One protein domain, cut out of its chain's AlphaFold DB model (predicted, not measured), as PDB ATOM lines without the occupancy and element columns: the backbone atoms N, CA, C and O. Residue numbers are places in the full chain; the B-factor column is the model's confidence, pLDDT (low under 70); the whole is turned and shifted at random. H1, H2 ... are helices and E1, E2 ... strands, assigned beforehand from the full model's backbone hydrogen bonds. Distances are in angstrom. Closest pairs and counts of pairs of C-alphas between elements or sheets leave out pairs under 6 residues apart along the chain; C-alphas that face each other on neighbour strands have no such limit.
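This is residues 231 to 375 of the 492 residues of an uncharacterized protein of Roseiflexus castenholzii (strain DSM 13941 / HLO8) (UniProt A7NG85). What shape does the model have? It is a small sandwich, two twisted sheets only partly face to face with their strands crossed at 47 degrees, E4 E1 E7 in one layer and E3 E2 E5 in the other. Near one end, where E2 begins and E5 ends, lie the short helix H1 and the strand pair E6 and E8, while residues 279 to 284 and 345 to 350 stick out. What is it made of? The 145 printed residues hold one named helix and eight named strands, in the order E1 H1 E2 E3 E4 E5 E6 E7 E8; the class is mostly strand, with under half of the residues in named elements. It is compact, with a radius of gyration of the C-alphas of 16.6 A, and spans 48 by 39 by 29 A.

How is the first sheet built? In this twisted, mixed sheet E1, residues 231 to 237, is the inner strand, with edge strands E4, residues 304 to 307, and E7, residues 361 to 369. E4 is antiparallel to E1, with N 233 and O 305 within hydrogen-bond range at 3.0 A; E7 is parallel to E1, with N 234 and O 365 at 2.8 A. Where is the helix? H1, residues 242 to 248, is on this sheet, at the sheet's level with a height over the sheet of 1.4 A; the closest C-alphas of E1 and H1 are those of Val 236 and Phe 242, 4.6 A apart. Every O i to N i+4 pair in H1 is within hydrogen-bond range. What follows? E2, residues 252 to 264, is the inner strand of an antiparallel sheet with edge strands E3, residues 293 to 298, and E5, residues 318 to 329; E2 and E3 form a hairpin, with N 260 and O 295 within hydrogen-bond range at 2.9 A, and between E2 and E5 N 257 and O 325 are within hydrogen-bond range at 2.8 A. H1 only grazes this sheet, with residues 242 to 247. How does the printed part end? E6, residues 335 to 338, is antiparallel to E8, residues 371 to 374, with N 337 and O 372 at 2.9 A. E7 bends by 59 degrees at residue 366 and runs on into E8.

Where does E1 begin? C-alpha 231 is at (132.196, 201.293, 248.787). Which strands are long? E2 measures 34.1 A and E5 32.9 A from first to last C-alpha. Where does E8 end? C-alpha 374 is at (154.573, 206.267, 230.612).

How large is it? The two C-alphas farthest apart, those of Pro 270 and Asp 332, are 48.5 A apart, and the printed part has no cut. Which links are long? E2 to E3, with 28 residues, and E6 to E7, with 22. Where is confidence low? Mean pLDDT of the printed part is 71.1, with 53 residues under 70, among them 273 to 294 and 339 to 360.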
ATOM      1  N   VAL A 231     131.763 201.964 250.026       77.56
ATOM      2  CA  VAL A 231     132.196 201.293 248.787       77.56
ATOM      3  C   VAL A 231     133.458 200.476 249.082       77.56
ATOM      4  O   VAL A 231     134.361 200.966 249.755       77.56
ATOM      5  N   SER A 232     133.539 199.226 248.610       86.31
ATOM      6  CA  SER A 232     134.712 198.360 248.840       86.31
ATOM      7  C   SER A 232     134.958 197.333 247.737       86.31
ATOM      8  O   SER A 232     134.023 196.865 247.100       86.31
ATOM      9  N   GLY A 233     136.198 196.904 247.543       88.62
ATOM     10  CA  GLY A 233     136.522 195.857 246.575       88.62
ATOM     11  C   GLY A 233     137.971 195.408 246.677       88.62
ATOM     12  O   GLY A 233     138.660 195.699 247.655       88.62
ATOM     13  N   ARG A 234     138.434 194.676 245.667       91.00
ATOM     14  CA  ARG A 234     139.820 194.232 245.502       91.00
ATOM     15  C   ARG A 234     140.340 194.683 244.154       91.00
ATOM     16  O   ARG A 234     139.591 194.688 243.189       91.00
ATOM     17  N   VAL A 235     141.618 195.015 244.072       89.44
ATOM     18  CA  VAL A 235     142.255 195.427 242.823       89.44
ATOM     19  C   VAL A 235     143.100 194.288 242.271       89.44
ATOM     20  O   VAL A 235     143.917 193.690 242.980       89.44
ATOM     21  N   VAL A 236     142.903 193.990 240.989       88.50
ATOM     22  CA  VAL A 236     143.659 192.973 240.259       88.50
ATOM     23  C   VAL A 236     144.240 193.546 238.969       88.50
ATOM     24  O   VAL A 236     143.588 194.290 238.244       88.50
ATOM     25  N   GLU A 237     145.462 193.146 238.648       86.19
ATOM     26  CA  GLU A 237     146.184 193.501 237.426       86.19
ATOM     27  C   GLU A 237     146.382 192.220 236.617       86.19
ATOM     28  O   GLU A 237     146.985 191.256 237.096       86.19
ATOM     29  N   ARG A 238     145.833 192.169 235.396       81.50
ATOM     30  CA  ARG A 238     145.903 190.979 234.516       81.50
ATOM     31  C   ARG A 238     145.503 189.663 235.215       81.50
ATOM     32  O   ARG A 238     146.065 188.605 234.934       81.50
ATOM     33  N   GLY A 239     144.526 189.733 236.123       83.00
ATOM     34  CA  GLY A 239     144.002 188.587 236.876       83.00
ATOM     35  C   GLY A 239     144.839 188.153 238.086       83.00
ATOM     36  O   GLY A 239     144.520 187.135 238.697       83.00
ATOM     37  N   MET A 240     145.886 188.899 238.442       88.12
ATOM     38  CA  MET A 240     146.687 188.700 239.655       88.12
ATOM     39  C   MET A 240     146.380 189.797 240.683       88.12
ATOM     40  O   MET A 240     146.014 190.899 240.277       88.12
ATOM     41  N   PRO A 241     146.542 189.548 241.997       94.38
ATOM     42  CA  PRO A 241     146.450 190.612 242.993       94.38
ATOM     43  C   PRO A 241     147.414 191.757 242.646       94.38
ATOM     44  O   PRO A 241     148.560 191.505 242.267       94.38
ATOM     45  N   PHE A 242     146.940 193.002 242.725       93.38
ATOM     46  CA  PHE A 242     147.664 194.188 242.249       93.38
ATOM     47  C   PHE A 242     149.124 194.262 242.729       93.38
ATOM     48  O   PHE A 242     150.039 194.364 241.908       93.38
ATOM     49  N   TRP A 243     149.360 194.149 244.040       94.56
ATOM     50  CA  TRP A 243     150.692 194.261 244.637       94.56
ATOM     51  C   TRP A 243     151.631 193.124 244.211       94.56
ATOM     52  O   TRP A 243     152.826 193.353 244.009       94.56
ATOM     53  N   ASP A 244     151.092 191.925 243.982       94.31
ATOM     54  CA  ASP A 244     151.861 190.798 243.444       94.31
ATOM     55  C   ASP A 244     152.260 191.062 241.986       94.31
ATOM     56  O   ASP A 244     153.407 190.832 241.593       94.31
ATOM     57  N   ALA A 245     151.333 191.577 241.177       90.69
ATOM     58  CA  ALA A 245     151.569 191.861 239.767       90.69
ATOM     59  C   ALA A 245     152.638 192.948 239.561       90.69
ATOM     60  O   ALA A 245     153.532 192.782 238.721       90.69
ATOM     61  N   VAL A 246     152.587 194.035 240.345       91.50
ATOM     62  CA  VAL A 246     153.569 195.125 240.231       91.50
ATOM     63  C   VAL A 246     154.953 194.705 240.725       91.50
ATOM     64  O   VAL A 246     155.948 194.974 240.045       91.50
ATOM     65  N   SER A 247     155.014 193.953 241.828       90.06
ATOM     66  CA  SER A 247     156.262 193.397 242.369       90.06
ATOM     67  C   SER A 247     156.930 192.435 241.378       90.06
ATOM     68  O   SER A 247     158.113 192.581 241.059       90.06
ATOM     69  N   ASN A 248     156.162 191.504 240.799       91.06
ATOM     70  CA  ASN A 248     156.674 190.527 239.829       91.06
ATOM     71  C   ASN A 248     157.180 191.170 238.528       91.06
ATOM     72  O   ASN A 248     158.021 190.592 237.839       91.06
ATOM     73  N   SER A 249     156.690 192.365 238.196       87.25
ATOM     74  CA  SER A 249     157.102 193.123 237.009       87.25
ATOM     75  C   SER A 249     158.338 194.003 237.249       87.25
ATOM     76  O   SER A 249     158.782 194.702 236.338       87.25
ATOM     77  N   GLY A 250     158.900 193.996 238.464       90.19
ATOM     78  CA  GLY A 250     160.058 194.813 238.839       90.19
ATOM     79  C   GLY A 250     159.744 196.299 239.038       90.19
ATOM     80  O   GLY A 250     160.672 197.101 239.159       90.19
ATOM     81  N   MET A 251     158.463 196.677 239.077       91.56
ATOM     82  CA  MET A 251     158.052 198.050 239.363       91.56
ATOM     83  C   MET A 251     158.296 198.380 240.840       91.56
ATOM     84  O   MET A 251     158.141 197.536 241.719       91.56
ATOM     85  N   GLN A 252     158.677 199.623 241.114       91.62
ATOM     86  CA  GLN A 252     158.865 200.168 242.456       91.62
ATOM     87  C   GLN A 252     157.705 201.117 242.755       91.62
ATOM     88  O   GLN A 252     157.817 202.329 242.564       91.62
ATOM     89  N   ILE A 253     156.578 200.541 243.176       91.31
ATOM     90  CA  ILE A 253     155.361 201.279 243.532       91.31
ATOM     91  C   ILE A 253     155.319 201.481 245.046       91.31
ATOM     92  O   ILE A 253     155.389 200.514 245.802       91.31
ATOM     93  N   LYS A 254     155.228 202.737 245.487       89.19
ATOM     94  CA  LYS A 254     155.127 203.119 246.904       89.19
ATOM     95  C   LYS A 254     153.681 203.176 247.372       89.19
ATOM     96  O   LYS A 254     153.384 202.747 248.482       89.19
ATOM     97  N   GLN A 255     152.814 203.729 246.533       89.81
ATOM     98  CA  GLN A 255     151.399 203.922 246.811       89.81
ATOM     99  C   GLN A 255     150.628 203.811 245.503       89.81
ATOM    100  O   GLN A 255     151.113 204.220 244.448       89.81
ATOM    101  N   ALA A 256     149.433 203.245 245.578       89.75
ATOM    102  CA  ALA A 256     148.488 203.241 244.483       89.75
ATOM    103  C   ALA A 256     147.080 203.400 245.054       89.75
ATOM    104  O   ALA A 256     146.788 202.859 246.122       89.75
ATOM    105  N   SER A 257     146.221 204.124 244.350       87.62
ATOM    106  CA  SER A 257     144.835 204.370 244.731       87.62
ATOM    107  C   SER A 257     143.895 204.119 243.557       87.62
ATOM    108  O   SER A 257     144.302 204.121 242.396       87.62
ATOM    109  N   VAL A 258     142.623 203.889 243.861       80.88
ATOM    110  CA  VAL A 258     141.530 203.899 242.883       80.88
ATOM    111  C   VAL A 258     140.744 205.198 243.019       80.88
ATOM    112  O   VAL A 258     140.615 205.723 244.127       80.88
ATOM    113  N   GLY A 259     140.245 205.718 241.903       77.38
ATOM    114  CA  GLY A 259     139.361 206.877 241.878       77.38
ATOM    115  C   GLY A 259     137.911 206.445 242.057       77.38
ATOM    116  O   GLY A 259     137.464 205.477 241.436       77.38
ATOM    117  N   ILE A 260     137.177 207.149 242.914       75.88
ATOM    118  CA  ILE A 260     135.715 207.086 242.975       75.88
ATOM    119  C   ILE A 260     135.193 208.440 242.523       75.88
ATOM    120  O   ILE A 260     135.472 209.450 243.171       75.88
ATOM    121  N   GLU A 261     134.433 208.439 241.435       73.50
ATOM    122  CA  GLU A 261     133.986 209.648 240.749       73.50
ATOM    123  C   GLU A 261     132.464 209.635 240.546       73.50
ATOM    124  O   GLU A 261     131.851 208.575 240.386       73.50
ATOM    125  N   GLY A 262     131.832 210.809 240.552       71.56
ATOM    126  CA  GLY A 262     130.402 210.986 240.265       71.56
ATOM    127  C   GLY A 262     129.705 211.932 241.251       71.56
ATOM    128  O   GLY A 262     130.374 212.726 241.900       71.56
ATOM    129  N   PRO A 263     128.365 211.905 241.383       73.12
ATOM    130  CA  PRO A 263     127.413 211.301 240.455       73.12
ATOM    131  C   PRO A 263     127.582 211.787 239.016       73.12
ATOM    132  O   PRO A 263     127.812 212.968 238.761       73.12
ATOM    133  N   TYR A 264     127.357 210.864 238.094       73.69
ATOM    134  CA  TYR A 264     127.086 211.093 236.688       73.69
ATOM    135  C   TYR A 264     125.599 210.894 236.447       73.69
ATOM    136  O   TYR A 264     124.995 209.923 236.910       73.69
ATOM    137  N   TYR A 265     125.010 211.833 235.724       75.19
ATOM    138  CA  TYR A 265     123.592 211.836 235.419       75.19
ATOM    139  C   TYR A 265     123.385 211.503 233.936       75.19
ATOM    140  O   TYR A 265     124.063 212.101 233.098       75.19
ATOM    141  N   PRO A 266     122.464 210.581 233.597       75.81
ATOM    142  CA  PRO A 266     122.030 210.339 232.224       75.81
ATOM    143  C   PRO A 266     121.559 211.624 231.537       75.81
ATOM    144  O   PRO A 266     121.075 212.535 232.207       75.81
ATOM    145  N   GLU A 267     121.653 211.690 230.204       78.38
ATOM    146  CA  GLU A 267     121.336 212.901 229.428       78.38
ATOM    147  C   GLU A 267     119.930 213.470 229.686       78.38
ATOM    148  O   GLU A 267     119.735 214.681 229.603       78.38
ATOM    149  N   ASP A 268     118.962 212.613 230.014       79.19
ATOM    150  CA  ASP A 268     117.565 212.961 230.281       79.19
ATOM    151  C   ASP A 268     117.290 213.383 231.735       79.19
ATOM    152  O   ASP A 268     116.183 213.825 232.058       79.19
ATOM    153  N   HIS A 269     118.280 213.291 232.620       81.25
ATOM    154  CA  HIS A 269     118.138 213.691 234.012       81.25
ATOM    155  C   HIS A 269     118.274 215.224 234.176       81.25
ATOM    156  O   HIS A 269     119.181 215.820 233.594       81.25
ATOM    157  N   PRO A 270     117.478 215.900 235.037       79.81
ATOM    158  CA  PRO A 270     117.534 217.363 235.220       79.81
ATOM    159  C   PRO A 270     118.891 217.931 235.660       79.81
ATOM    160  O   PRO A 270     119.139 219.127 235.535       79.81
ATOM    161  N   LEU A 271     119.751 217.079 236.218       78.56
ATOM    162  CA  LEU A 271     121.102 217.414 236.686       78.56
ATOM    163  C   LEU A 271     122.203 217.026 235.690       78.56
ATOM    164  O   LEU A 271     123.384 217.219 235.976       78.56
ATOM    165  N   SER A 272     121.824 216.498 234.527       77.12
ATOM    166  CA  SER A 272     122.739 216.231 233.423       77.12
ATOM    167  C   SER A 272     123.486 217.496 233.007       77.12
ATOM    168  O   SER A 272     122.896 218.572 232.880       77.12
ATOM    169  N   GLY A 273     124.802 217.379 232.821       66.50
ATOM    170  CA  GLY A 273     125.660 218.488 232.396       66.50
ATOM    171  C   GLY A 273     125.806 219.628 233.413       66.50
ATOM    172  O   GLY A 273     126.454 220.630 233.100       66.50
ATOM    173  N   VAL A 274     125.242 219.504 234.623       66.62
ATOM    174  CA  VAL A 274     125.508 220.440 235.721       66.62
ATOM    175  C   VAL A 274     126.922 220.173 236.217       66.62
ATOM    176  O   VAL A 274     127.170 219.241 236.982       66.62
ATOM    177  N   THR A 275     127.848 220.973 235.703       54.34
ATOM    178  CA  THR A 275     129.278 220.833 235.947       54.34
ATOM    179  C   THR A 275     129.742 221.654 237.139       54.34
ATOM    180  O   THR A 275     129.113 222.631 237.558       54.34
ATOM    181  N   GLU A 276     130.867 221.224 237.695       49.38
ATOM    182  CA  GLU A 276     131.568 221.916 238.758       49.38
ATOM    183  C   GLU A 276     132.097 223.278 238.276       49.38
ATOM    184  O   GLU A 276     132.710 223.383 237.218       49.38
ATOM    185  N   VAL A 277     131.921 224.333 239.070       45.69
ATOM    186  CA  VAL A 277     132.686 225.576 238.900       45.69
ATOM    187  C   VAL A 277     133.519 225.762 240.159       45.69
ATOM    188  O   VAL A 277     133.000 226.184 241.194       45.69
ATOM    189  N   VAL A 278     134.807 225.412 240.075       42.22
ATOM    190  CA  VAL A 278     135.760 225.582 241.176       42.22
ATOM    191  C   VAL A 278     136.114 227.063 241.306       42.22
ATOM    192  O   VAL A 278     136.773 227.663 240.453       42.22
ATOM    193  N   MET A 279     135.691 227.659 242.417       37.34
ATOM    194  CA  MET A 279     136.111 228.996 242.819       37.34
ATOM    195  C   MET A 279     137.323 228.879 243.738       37.34
ATOM    196  O   MET A 279     137.185 228.627 244.932       37.34
ATOM    197  N   THR A 280     138.523 229.091 243.201       38.91
ATOM    198  CA  THR A 280     139.710 229.262 244.047       38.91
ATOM    199  C   THR A 280     139.674 230.625 244.742       38.91
ATOM    200  O   THR A 280     139.014 231.568 244.291       38.91
ATOM    201  N   SER A 281     140.447 230.764 245.823       32.66
ATOM    202  CA  SER A 281     140.617 232.002 246.605       32.66
ATOM    203  C   SER A 281     141.117 233.220 245.802       32.66
ATOM    204  O   SER A 281     141.231 234.314 246.355       32.66
ATOM    205  N   GLN A 282     141.404 233.049 244.508       37.72
ATOM    206  CA  GLN A 282     141.956 234.065 243.612       37.72
ATOM    207  C   GLN A 282     141.063 234.384 242.400       37.72
ATOM    208  O   GLN A 282     141.470 235.176 241.555       37.72
ATOM    209  N   GLY A 283     139.839 233.849 242.336       37.50
ATOM    210  CA  GLY A 283     138.910 234.143 241.242       37.50
ATOM    211  C   GLY A 283     139.113 233.234 240.030       37.50
ATOM    212  O   GLY A 283     139.687 233.645 239.027       37.50
ATOM    213  N   GLU A 284     138.546 232.031 240.161       37.09
ATOM    214  CA  GLU A 284     138.048 231.116 239.114       37.09
ATOM    215  C   GLU A 284     139.058 230.526 238.101       37.09
ATOM    216  O   GLU A 284     139.903 231.235 237.564       37.09
ATOM    217  N   ILE A 285     138.928 229.223 237.803       39.25
ATOM    218  CA  ILE A 285     139.113 228.566 236.486       39.25
ATOM    219  C   ILE A 285     138.404 227.187 236.511       39.25
ATOM    220  O   ILE A 285     138.229 226.574 237.556       39.25
ATOM    221  N   SER A 286     137.974 226.772 235.316       39.31
ATOM    222  CA  SER A 286     136.917 225.849 234.888       39.31
ATOM    223  C   SER A 286     136.862 224.391 235.376       39.31
ATOM    224  O   SER A 286     137.848 223.665 235.288       39.31
ATOM    225  N   VAL A 287     135.615 223.960 235.616       38.00
ATOM    226  CA  VAL A 287     134.854 222.894 234.921       38.00
ATOM    227  C   VAL A 287     135.571 221.570 234.663       38.00
ATOM    228  O   VAL A 287     136.129 221.355 233.586       38.00
ATOM    229  N   SER A 288     135.400 220.642 235.608       40.69
ATOM    230  CA  SER A 288     135.317 219.213 235.300       40.69
ATOM    231  C   SER A 288     133.974 218.914 234.617       40.69
ATOM    232  O   SER A 288     132.918 219.359 235.077       40.69
ATOM    233  N   THR A 289     134.005 218.168 233.512       39.12
ATOM    234  CA  THR A 289     132.812 217.592 232.863       39.12
ATOM    235  C   THR A 289     132.315 216.318 233.547       39.12
ATOM    236  O   THR A 289     131.345 215.726 233.083       39.12
ATOM    237  N   GLU A 290     132.959 215.880 234.628       46.94
ATOM    238  CA  GLU A 290     132.815 214.530 235.163       46.94
ATOM    239  C   GLU A 290     132.852 214.550 236.702       46.94
ATOM    240  O   GLU A 290     133.885 214.803 237.314       46.94
ATOM    241  N   GLY A 291     131.687 214.322 237.319       53.38
ATOM    242  CA  GLY A 291     131.532 214.096 238.759       53.38
ATOM    243  C   GLY A 291     131.459 215.348 239.643       53.38
ATOM    244  O   GLY A 291     132.169 216.329 239.467       53.38
ATOM    245  N   TRP A 292     130.562 215.320 240.630       56.28
ATOM    246  CA  TRP A 292     130.458 216.336 241.695       56.28
ATOM    247  C   TRP A 292     131.352 216.030 242.901       56.28
ATOM    248  O   TRP A 292     131.446 216.827 243.838       56.28
ATOM    249  N   PHE A 293     131.920 214.833 242.904       63.59
ATOM    250  CA  PHE A 293     132.701 214.219 243.952       63.59
ATOM    251  C   PHE A 293     133.750 213.336 243.282       63.59
ATOM    252  O   PHE A 293     133.410 212.441 242.508       63.59
ATOM    253  N   THR A 294     135.007 213.580 243.635       69.62
ATOM    254  CA  THR A 294     136.140 212.727 243.291       69.62
ATOM    255  C   THR A 294     136.912 212.462 244.568       69.62
ATOM    256  O   THR A 294     137.246 213.393 245.303       69.62
ATOM    257  N   THR A 295     137.179 211.195 244.860       72.00
ATOM    258  CA  THR A 295     138.049 210.811 245.971       72.00
ATOM    259  C   THR A 295     138.980 209.686 245.555       72.00
ATOM    260  O   THR A 295     138.594 208.784 244.807       72.00
ATOM    261  N   LEU A 296     140.206 209.727 246.068       77.81
ATOM    262  CA  LEU A 296     141.183 208.663 245.904       77.81
ATOM    263  C   LEU A 296     141.150 207.748 247.124       77.81
ATOM    264  O   LEU A 296     141.219 208.197 248.268       77.81
ATOM    265  N   VAL A 297     141.076 206.447 246.871       83.62
ATOM    266  CA  VAL A 297     141.044 205.420 247.914       83.62
ATOM    267  C   VAL A 297     142.243 204.515 247.742       83.62
ATOM    268  O   VAL A 297     142.381 203.841 246.721       83.62
ATOM    269  N   ASP A 298     143.115 204.497 248.744       91.12
ATOM    270  CA  ASP A 298     144.337 203.703 248.694       91.12
ATOM    271  C   ASP A 298     144.049 202.205 248.576       91.12
ATOM    272  O   ASP A 298     143.249 201.630 249.327       91.12
ATOM    273  N   ILE A 299     144.782 201.568 247.664       93.19
ATOM    274  CA  ILE A 299     144.859 200.119 247.546       93.19
ATOM    275  C   ILE A 299     145.693 199.620 248.724       93.19
ATOM    276  O   ILE A 299     146.904 199.822 248.802       93.19
ATOM    277  N   GLN A 300     145.043 198.944 249.659       95.19
ATOM    278  CA  GLN A 300     145.671 198.369 250.840       95.19
ATOM    279  C   GLN A 300     146.632 197.233 250.461       95.19
ATOM    280  O   GLN A 300     146.473 196.622 249.401       95.19
ATOM    281  N   PRO A 301     147.610 196.879 251.320       94.25
ATOM    282  CA  PRO A 301     148.582 195.818 251.032       94.25
ATOM    283  C   PRO A 301     147.973 194.437 250.738       94.25
ATOM    284  O   PRO A 301     148.594 193.613 250.072       94.25
ATOM    285  N   ASP A 302     146.753 194.170 251.209       95.06
ATOM    286  CA  ASP A 302     145.996 192.948 250.904       95.06
ATOM    287  C   ASP A 302     145.240 193.014 249.558       95.06
ATOM    288  O   ASP A 302     144.516 192.079 249.189       95.06
ATOM    289  N   ASN A 303     145.495 194.069 248.781       93.25
ATOM    290  CA  ASN A 303     144.880 194.429 247.505       93.25
ATOM    291  C   ASN A 303     143.433 194.912 247.630       93.25
ATOM    292  O   ASN A 303     142.765 195.036 246.607       93.25
ATOM    293  N   SER A 304     142.921 195.149 248.838       94.31
ATOM    294  CA  SER A 304     141.580 195.706 249.021       94.31
ATOM    295  C   SER A 304     141.568 197.229 248.887       94.31
ATOM    296  O   SER A 304     142.582 197.891 249.079       94.31
ATOM    297  N   PHE A 305     140.410 197.799 248.581       90.38
ATOM    298  CA  PHE A 305     140.121 199.211 248.811       90.38
ATOM    299  C   PHE A 305     138.799 199.308 249.570       90.38
ATOM    300  O   PHE A 305     137.893 198.493 249.366       90.38
ATOM    301  N   ALA A 306     138.685 200.292 250.457       88.12
ATOM    302  CA  ALA A 306     137.456 200.558 251.186       88.12
ATOM    303  C   ALA A 306     137.331 202.053 251.470       88.12
ATOM    304  O   ALA A 306     138.201 202.653 252.096       88.12
ATOM    305  N   PHE A 307     136.217 202.628 251.038       81.00
ATOM    306  CA  PHE A 307     135.792 203.968 251.395       81.00
ATOM    307  C   PHE A 307     134.593 203.844 252.325       81.00
ATOM    308  O   PHE A 307     133.497 203.466 251.907       81.00
ATOM    309  N   SER A 308     134.835 204.086 253.611       70.94
ATOM    310  CA  SER A 308     133.810 204.068 254.661       70.94
ATOM    311  C   SER A 308     133.266 205.455 254.990       70.94
ATOM    312  O   SER A 308     132.400 205.581 255.852       70.94
ATOM    313  N   ASP A 309     133.821 206.492 254.363       65.19
ATOM    314  CA  ASP A 309     133.265 207.832 254.427       65.19
ATOM    315  C   ASP A 309     131.991 207.914 253.577       65.19
ATOM    316  O   ASP A 309     131.680 207.056 252.749       65.19
ATOM    317  N   PHE A 310     131.199 208.939 253.856       65.81
ATOM    318  CA  PHE A 310     129.819 208.999 253.425       65.81
ATOM    319  C   PHE A 310     129.643 209.382 251.956       65.81
ATOM    320  O   PHE A 310     130.120 210.430 251.518       65.81
ATOM    321  N   ILE A 311     128.855 208.602 251.222       67.44
ATOM    322  CA  ILE A 311     128.644 208.767 249.784       67.44
ATOM    323  C   ILE A 311     127.244 209.357 249.531       67.44
ATOM    324  O   ILE A 311     126.275 208.917 250.159       67.44
ATOM    325  N   PRO A 312     127.076 210.356 248.641       65.62
ATOM    326  CA  PRO A 312     125.741 210.850 248.301       65.62
ATOM    327  C   PRO A 312     124.872 209.716 247.726       65.62
ATOM    328  O   PRO A 312     125.373 208.844 247.021       65.62
ATOM    329  N   THR A 313     123.561 209.705 248.004       69.12
ATOM    330  CA  THR A 313     122.678 208.879 247.162       69.12
ATOM    331  C   THR A 313     122.650 209.447 245.758       69.12
ATOM    332  O   THR A 313     122.762 210.661 245.571       69.12
ATOM    333  N   LEU A 314     122.395 208.574 244.793       70.31
ATOM    334  CA  LEU A 314     122.444 208.898 243.377       70.31
ATOM    335  C   LEU A 314     121.085 208.600 242.716       70.31
ATOM    336  O   LEU A 314     121.021 207.718 241.861       70.31
ATOM    337  N   PRO A 315     119.965 209.252 243.101       71.12
ATOM    338  CA  PRO A 315     118.690 209.004 242.433       71.12
ATOM    339  C   PRO A 315     118.813 209.317 240.943       71.12
ATOM    340  O   PRO A 315     119.133 210.443 240.572       71.12
ATOM    341  N   GLY A 316     118.626 208.299 240.102       74.94
ATOM    342  CA  GLY A 316     118.796 208.430 238.655       74.94
ATOM    343  C   GLY A 316     120.224 208.762 238.203       74.94
ATOM    344  O   GLY A 316     120.390 209.175 237.064       74.94
ATOM    345  N   ALA A 317     121.233 208.595 239.061       76.56
ATOM    346  CA  ALA A 317     122.645 208.787 238.743       76.56
ATOM    347  C   ALA A 317     123.450 207.510 238.994       76.56
ATOM    348  O   ALA A 317     122.989 206.567 239.640       76.56
ATOM    349  N   PHE A 318     124.687 207.517 238.518       74.50
ATOM    350  CA  PHE A 318     125.672 206.487 238.799       74.50
ATOM    351  C   PHE A 318     126.996 207.102 239.243       74.50
ATOM    352  O   PHE A 318     127.286 208.260 238.964       74.50
ATOM    353  N   MET A 319     127.796 206.341 239.973       75.25
ATOM    354  CA  MET A 319     129.207 206.650 240.190       75.25
ATOM    355  C   MET A 319     130.059 205.705 239.363       75.25
ATOM    356  O   MET A 319     129.601 204.628 238.984       75.25
ATOM    357  N   MET A 320     131.297 206.114 239.129       73.00
ATOM    358  CA  MET A 320     132.293 205.353 238.400       73.00
ATOM    359  C   MET A 320     133.454 205.009 239.328       73.00
ATOM    360  O   MET A 320     133.904 205.831 240.130       73.00
ATOM    361  N   LEU A 321     133.940 203.774 239.211       73.38
ATOM    362  CA  LEU A 321     135.259 203.404 239.709       73.38
ATOM    363  C   LEU A 321     136.260 203.514 238.568       73.38
ATOM    364  O   LEU A 321     136.165 202.792 237.572       73.38
ATOM    365  N   GLY A 322     137.216 204.415 238.738       69.88
ATOM    366  CA  GLY A 322     138.278 204.678 237.786       69.88
ATOM    367  C   GLY A 322     139.650 204.282 238.330       69.88
ATOM    368  O   GLY A 322     139.830 204.080 239.538       69.88
ATOM    369  N   PRO A 323     140.654 204.158 237.451       62.66
ATOM    370  CA  PRO A 323     142.035 204.193 237.904       62.66
ATOM    371  C   PRO A 323     142.289 205.487 238.692       62.66
ATOM    372  O   PRO A 323     141.875 206.556 238.261       62.66
ATOM    373  N   GLY A 324     142.936 205.381 239.854       71.19
ATOM    374  CA  GLY A 324     143.305 206.538 240.667       71.19
ATOM    375  C   GLY A 324     144.732 206.974 240.366       71.19
ATOM    376  O   GLY A 324     145.110 207.178 239.216       71.19
ATOM    377  N   ARG A 325     145.558 207.074 241.404       77.31
ATOM    378  CA  ARG A 325     146.946 207.532 241.302       77.31
ATOM    379  C   ARG A 325     147.923 206.391 241.547       77.31
ATOM    380  O   ARG A 325     147.664 205.521 242.374       77.31
ATOM    381  N   ILE A 326     149.085 206.435 240.899       82.00
ATOM    382  CA  ILE A 326     150.235 205.586 241.226       82.00
ATOM    383  C   ILE A 326     151.426 206.483 241.584       82.00
ATOM    384  O   ILE A 326     151.845 207.314 240.791       82.00
ATOM    385  N   ASP A 327     151.997 206.310 242.777       84.88
ATOM    386  CA  ASP A 327     153.319 206.846 243.123       84.88
ATOM    387  C   ASP A 327     154.346 205.725 242.979       84.88
ATOM    388  O   ASP A 327     154.477 204.849 243.843       84.88
ATOM    389  N   GLY A 328     155.067 205.727 241.860       86.69
ATOM    390  CA  GLY A 328     156.078 204.722 241.597       86.69
ATOM    391  C   GLY A 328     156.720 204.823 240.226       86.69
ATOM    392  O   GLY A 328     156.334 205.620 239.372       86.69
ATOM    393  N   VAL A 329     157.723 203.975 240.020       87.44
ATOM    394  CA  VAL A 329     158.424 203.859 238.740       87.44
ATOM    395  C   VAL A 329     158.452 202.421 238.257       87.44
ATOM    396  O   VAL A 329     158.525 201.473 239.039       87.44
ATOM    397  N   CYS A 330     158.433 202.259 236.945       88.06
ATOM    398  CA  CYS A 330     158.700 200.995 236.291       88.06
ATOM    399  C   CYS A 330     160.167 200.575 236.431       88.06
ATOM    400  O   CYS A 330     161.043 201.369 236.779       88.06
ATOM    401  N   ALA A 331     160.451 199.312 236.102       88.44
ATOM    402  CA  ALA A 331     161.806 198.761 236.135       88.44
ATOM    403  C   ALA A 331     162.800 199.521 235.230       88.44
ATOM    404  O   ALA A 331     164.000 199.523 235.498       88.44
ATOM    405  N   ASP A 332     162.313 200.178 234.171       85.38
ATOM    406  CA  ASP A 332     163.106 201.016 233.262       85.38
ATOM    407  C   ASP A 332     163.268 202.474 233.744       85.38
ATOM    408  O   ASP A 332     163.837 203.298 233.030       85.38
ATOM    409  N   GLY A 333     162.798 202.795 234.955       82.81
ATOM    410  CA  GLY A 333     162.895 204.117 235.576       82.81
ATOM    411  C   GLY A 333     161.844 205.123 235.106       82.81
ATOM    412  O   GLY A 333     161.864 206.266 235.561       82.81
ATOM    413  N   LYS A 334     160.931 204.723 234.214       81.81
ATOM    414  CA  LYS A 334     159.793 205.554 233.802       81.81
ATOM    415  C   LYS A 334     158.731 205.619 234.884       81.81
ATOM    416  O   LYS A 334     158.631 204.723 235.713       81.81
ATOM    417  N   GLU A 335     157.915 206.659 234.835       78.94
ATOM    418  CA  GLU A 335     156.768 206.803 235.723       78.94
ATOM    419  C   GLU A 335     155.748 205.691 235.447       78.94
ATOM    420  O   GLU A 335     155.423 205.398 234.289       78.94
ATOM    421  N   ALA A 336     155.305 205.035 236.518       82.50
ATOM    422  CA  ALA A 336     154.224 204.069 236.452       82.50
ATOM    423  C   ALA A 336     152.899 204.817 236.569       82.50
ATOM    424  O   ALA A 336     152.746 205.672 237.434       82.50
ATOM    425  N   ASP A 337     151.951 204.472 235.713       77.00
ATOM    426  CA  ASP A 337     150.623 205.071 235.717       77.00
ATOM    427  C   ASP A 337     149.591 204.008 235.354       77.00
ATOM    428  O   ASP A 337     149.925 202.972 234.768       77.00
ATOM    429  N   PHE A 338     148.333 204.239 235.688       74.69
ATOM    430  CA  PHE A 338     147.266 203.426 235.135       74.69
ATOM    431  C   PHE A 338     147.076 203.749 233.649       74.69
ATOM    432  O   PHE A 338     147.345 204.853 233.179       74.69
ATOM    433  N   LEU A 339     146.589 202.782 232.876       67.12
ATOM    434  CA  LEU A 339     146.159 203.020 231.500       67.12
ATOM    435  C   LEU A 339     144.942 203.971 231.509       67.12
ATOM    436  O   LEU A 339     143.815 203.518 231.670       67.12
ATOM    437  N   SER A 340     145.176 205.280 231.353       51.38
ATOM    438  CA  SER A 340     144.199 206.366 231.587       51.38
ATOM    439  C   SER A 340     143.060 206.506 230.558       51.38
ATOM    440  O   SER A 340     142.586 207.615 230.328       51.38
ATOM    441  N   TYR A 341     142.598 205.434 229.912       48.22
ATOM    442  CA  TYR A 341     141.445 205.515 229.007       48.22
ATOM    443  C   TYR A 341     140.327 204.593 229.446       48.22
ATOM    444  O   TYR A 341     140.413 203.392 229.219       48.22
ATOM    445  N   GLY A 342     139.273 205.228 229.965       38.34
ATOM    446  CA  GLY A 342     137.915 204.718 230.023       38.34
ATOM    447  C   GLY A 342     137.726 203.518 230.938       38.34
ATOM    448  O   GLY A 342     138.442 202.525 230.902       38.34
ATOM    449  N   SER A 343     136.616 203.525 231.646       37.47
ATOM    450  CA  SER A 343     135.923 202.328 232.120       37.47
ATOM    451  C   SER A 343     135.657 201.261 231.030       37.47
ATOM    452  O   SER A 343     135.032 200.245 231.323       37.47
ATOM    453  N   VAL A 344     136.152 201.406 229.788       33.41
ATOM    454  CA  VAL A 344     135.916 200.466 228.691       33.41
ATOM    455  C   VAL A 344     137.161 200.227 227.836       33.41
ATOM    456  O   VAL A 344     137.783 201.157 227.335       33.41
ATOM    457  N   LEU A 345     137.370 198.926 227.579       28.12
ATOM    458  CA  LEU A 345     138.283 198.215 226.667       28.12
ATOM    459  C   LEU A 345     139.400 197.495 227.455       28.12
ATOM    460  O   LEU A 345     140.414 198.077 227.804       28.12
ATOM    461  N   PHE A 346     139.287 196.204 227.802       29.97
ATOM    462  CA  PHE A 346     138.850 195.080 226.968       29.97
ATOM    463  C   PHE A 346     138.170 193.948 227.770       29.97
ATOM    464  O   PHE A 346     138.731 193.421 228.727       29.97
ATOM    465  N   GLY A 347     137.033 193.467 227.248       28.70
ATOM    466  CA  GLY A 347     136.799 192.022 227.132       28.70
ATOM    467  C   GLY A 347     135.963 191.294 228.191       28.70
ATOM    468  O   GLY A 347     136.323 190.173 228.514       28.70
ATOM    469  N   SER A 348     134.868 191.877 228.692       29.31
ATOM    470  CA  SER A 348     133.599 191.207 229.086       29.31
ATOM    471  C   SER A 348     132.845 192.162 230.015       29.31
ATOM    472  O   SER A 348     133.137 192.214 231.207       29.31
ATOM    473  N   GLY A 349     131.970 192.980 229.427       34.53
ATOM    474  CA  GLY A 349     131.435 194.198 230.026       34.53
ATOM    475  C   GLY A 349     130.805 194.043 231.404       34.53
ATOM    476  O   GLY A 349     129.994 193.152 231.626       34.53
ATOM    477  N   GLN A 350     131.151 194.975 232.280       41.44
ATOM    478  CA  GLN A 350     130.185 195.890 232.872       41.44
ATOM    479  C   GLN A 350     130.891 197.242 232.929       41.44
ATOM    480  O   GLN A 350     131.979 197.326 233.498       41.44
ATOM    481  N   ASP A 351     130.312 198.264 232.306       47.41
ATOM    482  CA  ASP A 351     130.571 199.639 232.725       47.41
ATOM    483  C   ASP A 351     130.300 199.654 234.236       47.41
ATOM    484  O   ASP A 351     129.234 199.206 234.671       47.41
ATOM    485  N   LEU A 352     131.289 200.014 235.062       54.91
ATOM    486  CA  LEU A 352     131.145 200.022 236.525       54.91
ATOM    487  C   LEU A 352     130.403 201.284 236.967       54.91
ATOM    488  O   LEU A 352     130.839 201.983 237.877       54.91
ATOM    489  N   ASP A 353     129.296 201.548 236.288       60.16
ATOM    490  CA  ASP A 353     128.316 202.560 236.606       60.16
ATOM    491  C   ASP A 353     127.379 201.933 237.632       60.16
ATOM    492  O   ASP A 353     126.749 200.901 237.380       60.16
ATOM    493  N   PHE A 354     127.298 202.516 238.822       63.19
ATOM    494  CA  PHE A 354     126.434 201.976 239.865       63.19
ATOM    495  C   PHE A 354     125.565 203.050 240.498       63.19
ATOM    496  O   PHE A 354     126.041 204.079 240.977       63.19
ATOM    497  N   ALA A 355     124.265 202.763 240.525       64.06
ATOM    498  CA  ALA A 355     123.302 203.517 241.301       64.06
ATOM    499  C   ALA A 355     123.466 203.159 242.782       64.06
ATOM    500  O   ALA A 355     123.466 201.986 243.160       64.06
ATOM    501  N   LEU A 356     123.595 204.179 243.624       66.12
ATOM    502  CA  LEU A 356     123.588 204.026 245.070       66.12
ATOM    503  C   LEU A 356     122.293 204.603 245.631       66.12
ATOM    504  O   LEU A 356     122.106 205.821 245.700       66.12
ATOM    505  N   GLU A 357     121.408 203.712 246.062       63.62
ATOM    506  CA  GLU A 357     120.201 204.062 246.807       63.62
ATOM    507  C   GLU A 357     120.458 203.972 248.322       63.62
ATOM    508  O   GLU A 357     121.294 203.196 248.791       63.62
ATOM    509  N   GLY A 358     119.755 204.806 249.097       57.69
ATOM    510  CA  GLY A 358     120.058 205.121 250.501       57.69
ATOM    511  C   GLY A 358     120.454 203.928 251.377       57.69
ATOM    512  O   GLY A 358     119.700 202.966 251.512       57.69
ATOM    513  N   GLY A 359     121.617 204.028 252.032       56.06
ATOM    514  CA  GLY A 359     122.058 203.104 253.084       56.06
ATOM    515  C   GLY A 359     122.661 201.759 252.649       56.06
ATOM    516  O   GLY A 359     122.936 200.940 253.526       56.06
ATOM    517  N   GLN A 360     122.895 201.495 251.358       61.88
ATOM    518  CA  GLN A 360     123.454 200.207 250.908       61.88
ATOM    519  C   GLN A 360     124.990 200.208 250.815       61.88
ATOM    520  O   GLN A 360     125.580 201.050 250.156       61.88
ATOM    521  N   ALA A 361     125.669 199.243 251.441       70.69
ATOM    522  CA  ALA A 361     127.094 199.025 251.179       70.69
ATOM    523  C   ALA A 361     127.278 198.361 249.806       70.69
ATOM    524  O   ALA A 361     126.625 197.353 249.525       70.69
ATOM    525  N   ALA A 362     128.182 198.888 248.980       73.06
ATOM    526  CA  ALA A 362     128.521 198.306 247.684       73.06
ATOM    527  C   ALA A 362     129.861 197.554 247.759       73.06
ATOM    528  O   ALA A 362     130.873 198.107 248.199       73.06
ATOM    529  N   ASN A 363     129.868 196.286 247.332       79.50
ATOM    530  CA  ASN A 363     131.085 195.485 247.178       79.50
ATOM    531  C   ASN A 363     131.302 195.132 245.701       79.50
ATOM    532  O   ASN A 363     130.450 194.493 245.087       79.50
ATOM    533  N   PHE A 364     132.451 195.530 245.165       70.44
ATOM    534  CA  PHE A 364     132.798 195.460 243.747       70.44
ATOM    535  C   PHE A 364     133.482 194.154 243.335       70.44
ATOM    536  O   PHE A 364     133.725 193.941 242.150       70.44
ATOM    537  N   GLY A 365     133.804 193.267 244.281       81.56
ATOM    538  CA  GLY A 365     134.625 192.098 243.973       81.56
ATOM    539  C   GLY A 365     135.981 192.525 243.405       81.56
ATOM    540  O   GLY A 365     136.662 193.339 244.023       81.56
ATOM    541  N   ASP A 366     136.361 191.991 242.243       85.19
ATOM    542  CA  ASP A 366     137.650 192.274 241.602       85.19
ATOM    543  C   ASP A 366     137.539 193.415 240.573       85.19
ATOM    544  O   ASP A 366     137.047 193.231 239.456       85.19
ATOM    545  N   PHE A 367     138.076 194.580 240.928       84.12
ATOM    546  CA  PHE A 367     138.312 195.717 240.047       84.12
ATOM    547  C   PHE A 367     139.601 195.511 239.248       84.12
ATOM    548  O   PHE A 367     140.685 195.350 239.813       84.12
ATOM    549  N   ARG A 368     139.488 195.486 237.919       83.19
ATOM    550  CA  ARG A 368     140.618 195.212 237.025       83.19
ATOM    551  C   ARG A 368     141.272 196.508 236.581       83.19
ATOM    552  O   ARG A 368     140.621 197.340 235.961       83.19
ATOM    553  N   VAL A 369     142.570 196.616 236.815       79.31
ATOM    554  CA  VAL A 369     143.404 197.721 236.340       79.31
ATOM    555  C   VAL A 369     144.458 197.209 235.358       79.31
ATOM    556  O   VAL A 369     144.664 195.998 235.227       79.31
ATOM    557  N   ASN A 370     145.050 198.144 234.612       78.69
ATOM    558  CA  ASN A 370     146.255 197.918 233.824       78.69
ATOM    559  C   ASN A 370     147.274 199.008 234.152       78.69
ATOM    560  O   ASN A 370     146.958 200.190 234.010       78.69
ATOM    561  N   VAL A 371     148.490 198.620 234.532       81.50
ATOM    562  CA  VAL A 371     149.602 199.553 234.758       81.50
ATOM    563  C   VAL A 371     150.444 199.673 233.490       81.50
ATOM    564  O   VAL A 371     150.805 198.679 232.850       81.50
ATOM    565  N   ILE A 372     150.770 200.906 233.123       78.06
ATOM    566  CA  ILE A 372     151.645 201.257 232.011       78.06
ATOM    567  C   ILE A 372     152.860 202.039 232.497       78.06
ATOM    568  O   ILE A 372     152.842 202.711 233.523       78.06
ATOM    569  N   CYS A 373     153.927 201.961 231.708       78.56
ATOM    570  CA  CYS A 373     155.139 202.740 231.915       78.56
ATOM    571  C   CYS A 373     155.113 203.917 230.949       78.56
ATOM    572  O   CYS A 373     155.407 203.761 229.756       78.56
ATOM    573  N   LEU A 374     154.709 205.083 231.444       64.81
ATOM    574  CA  LEU A 374     154.573 206.267 230.612       64.81
ATOM    575  C   LEU A 374     155.941 206.876 230.303       64.81
ATOM    576  O   LEU A 374     156.782 207.103 231.167       64.81
ATOM    577  N   SER A 375     156.142 207.220 229.037       58.25
ATOM    578  CA  SER A 375     156.868 208.448 228.712       58.25
ATOM    579  C   SER A 375     155.789 209.513 228.527       58.25
ATOM    580  O   SER A 375     154.814 209.216 227.831       58.25
TER     581      SER A 375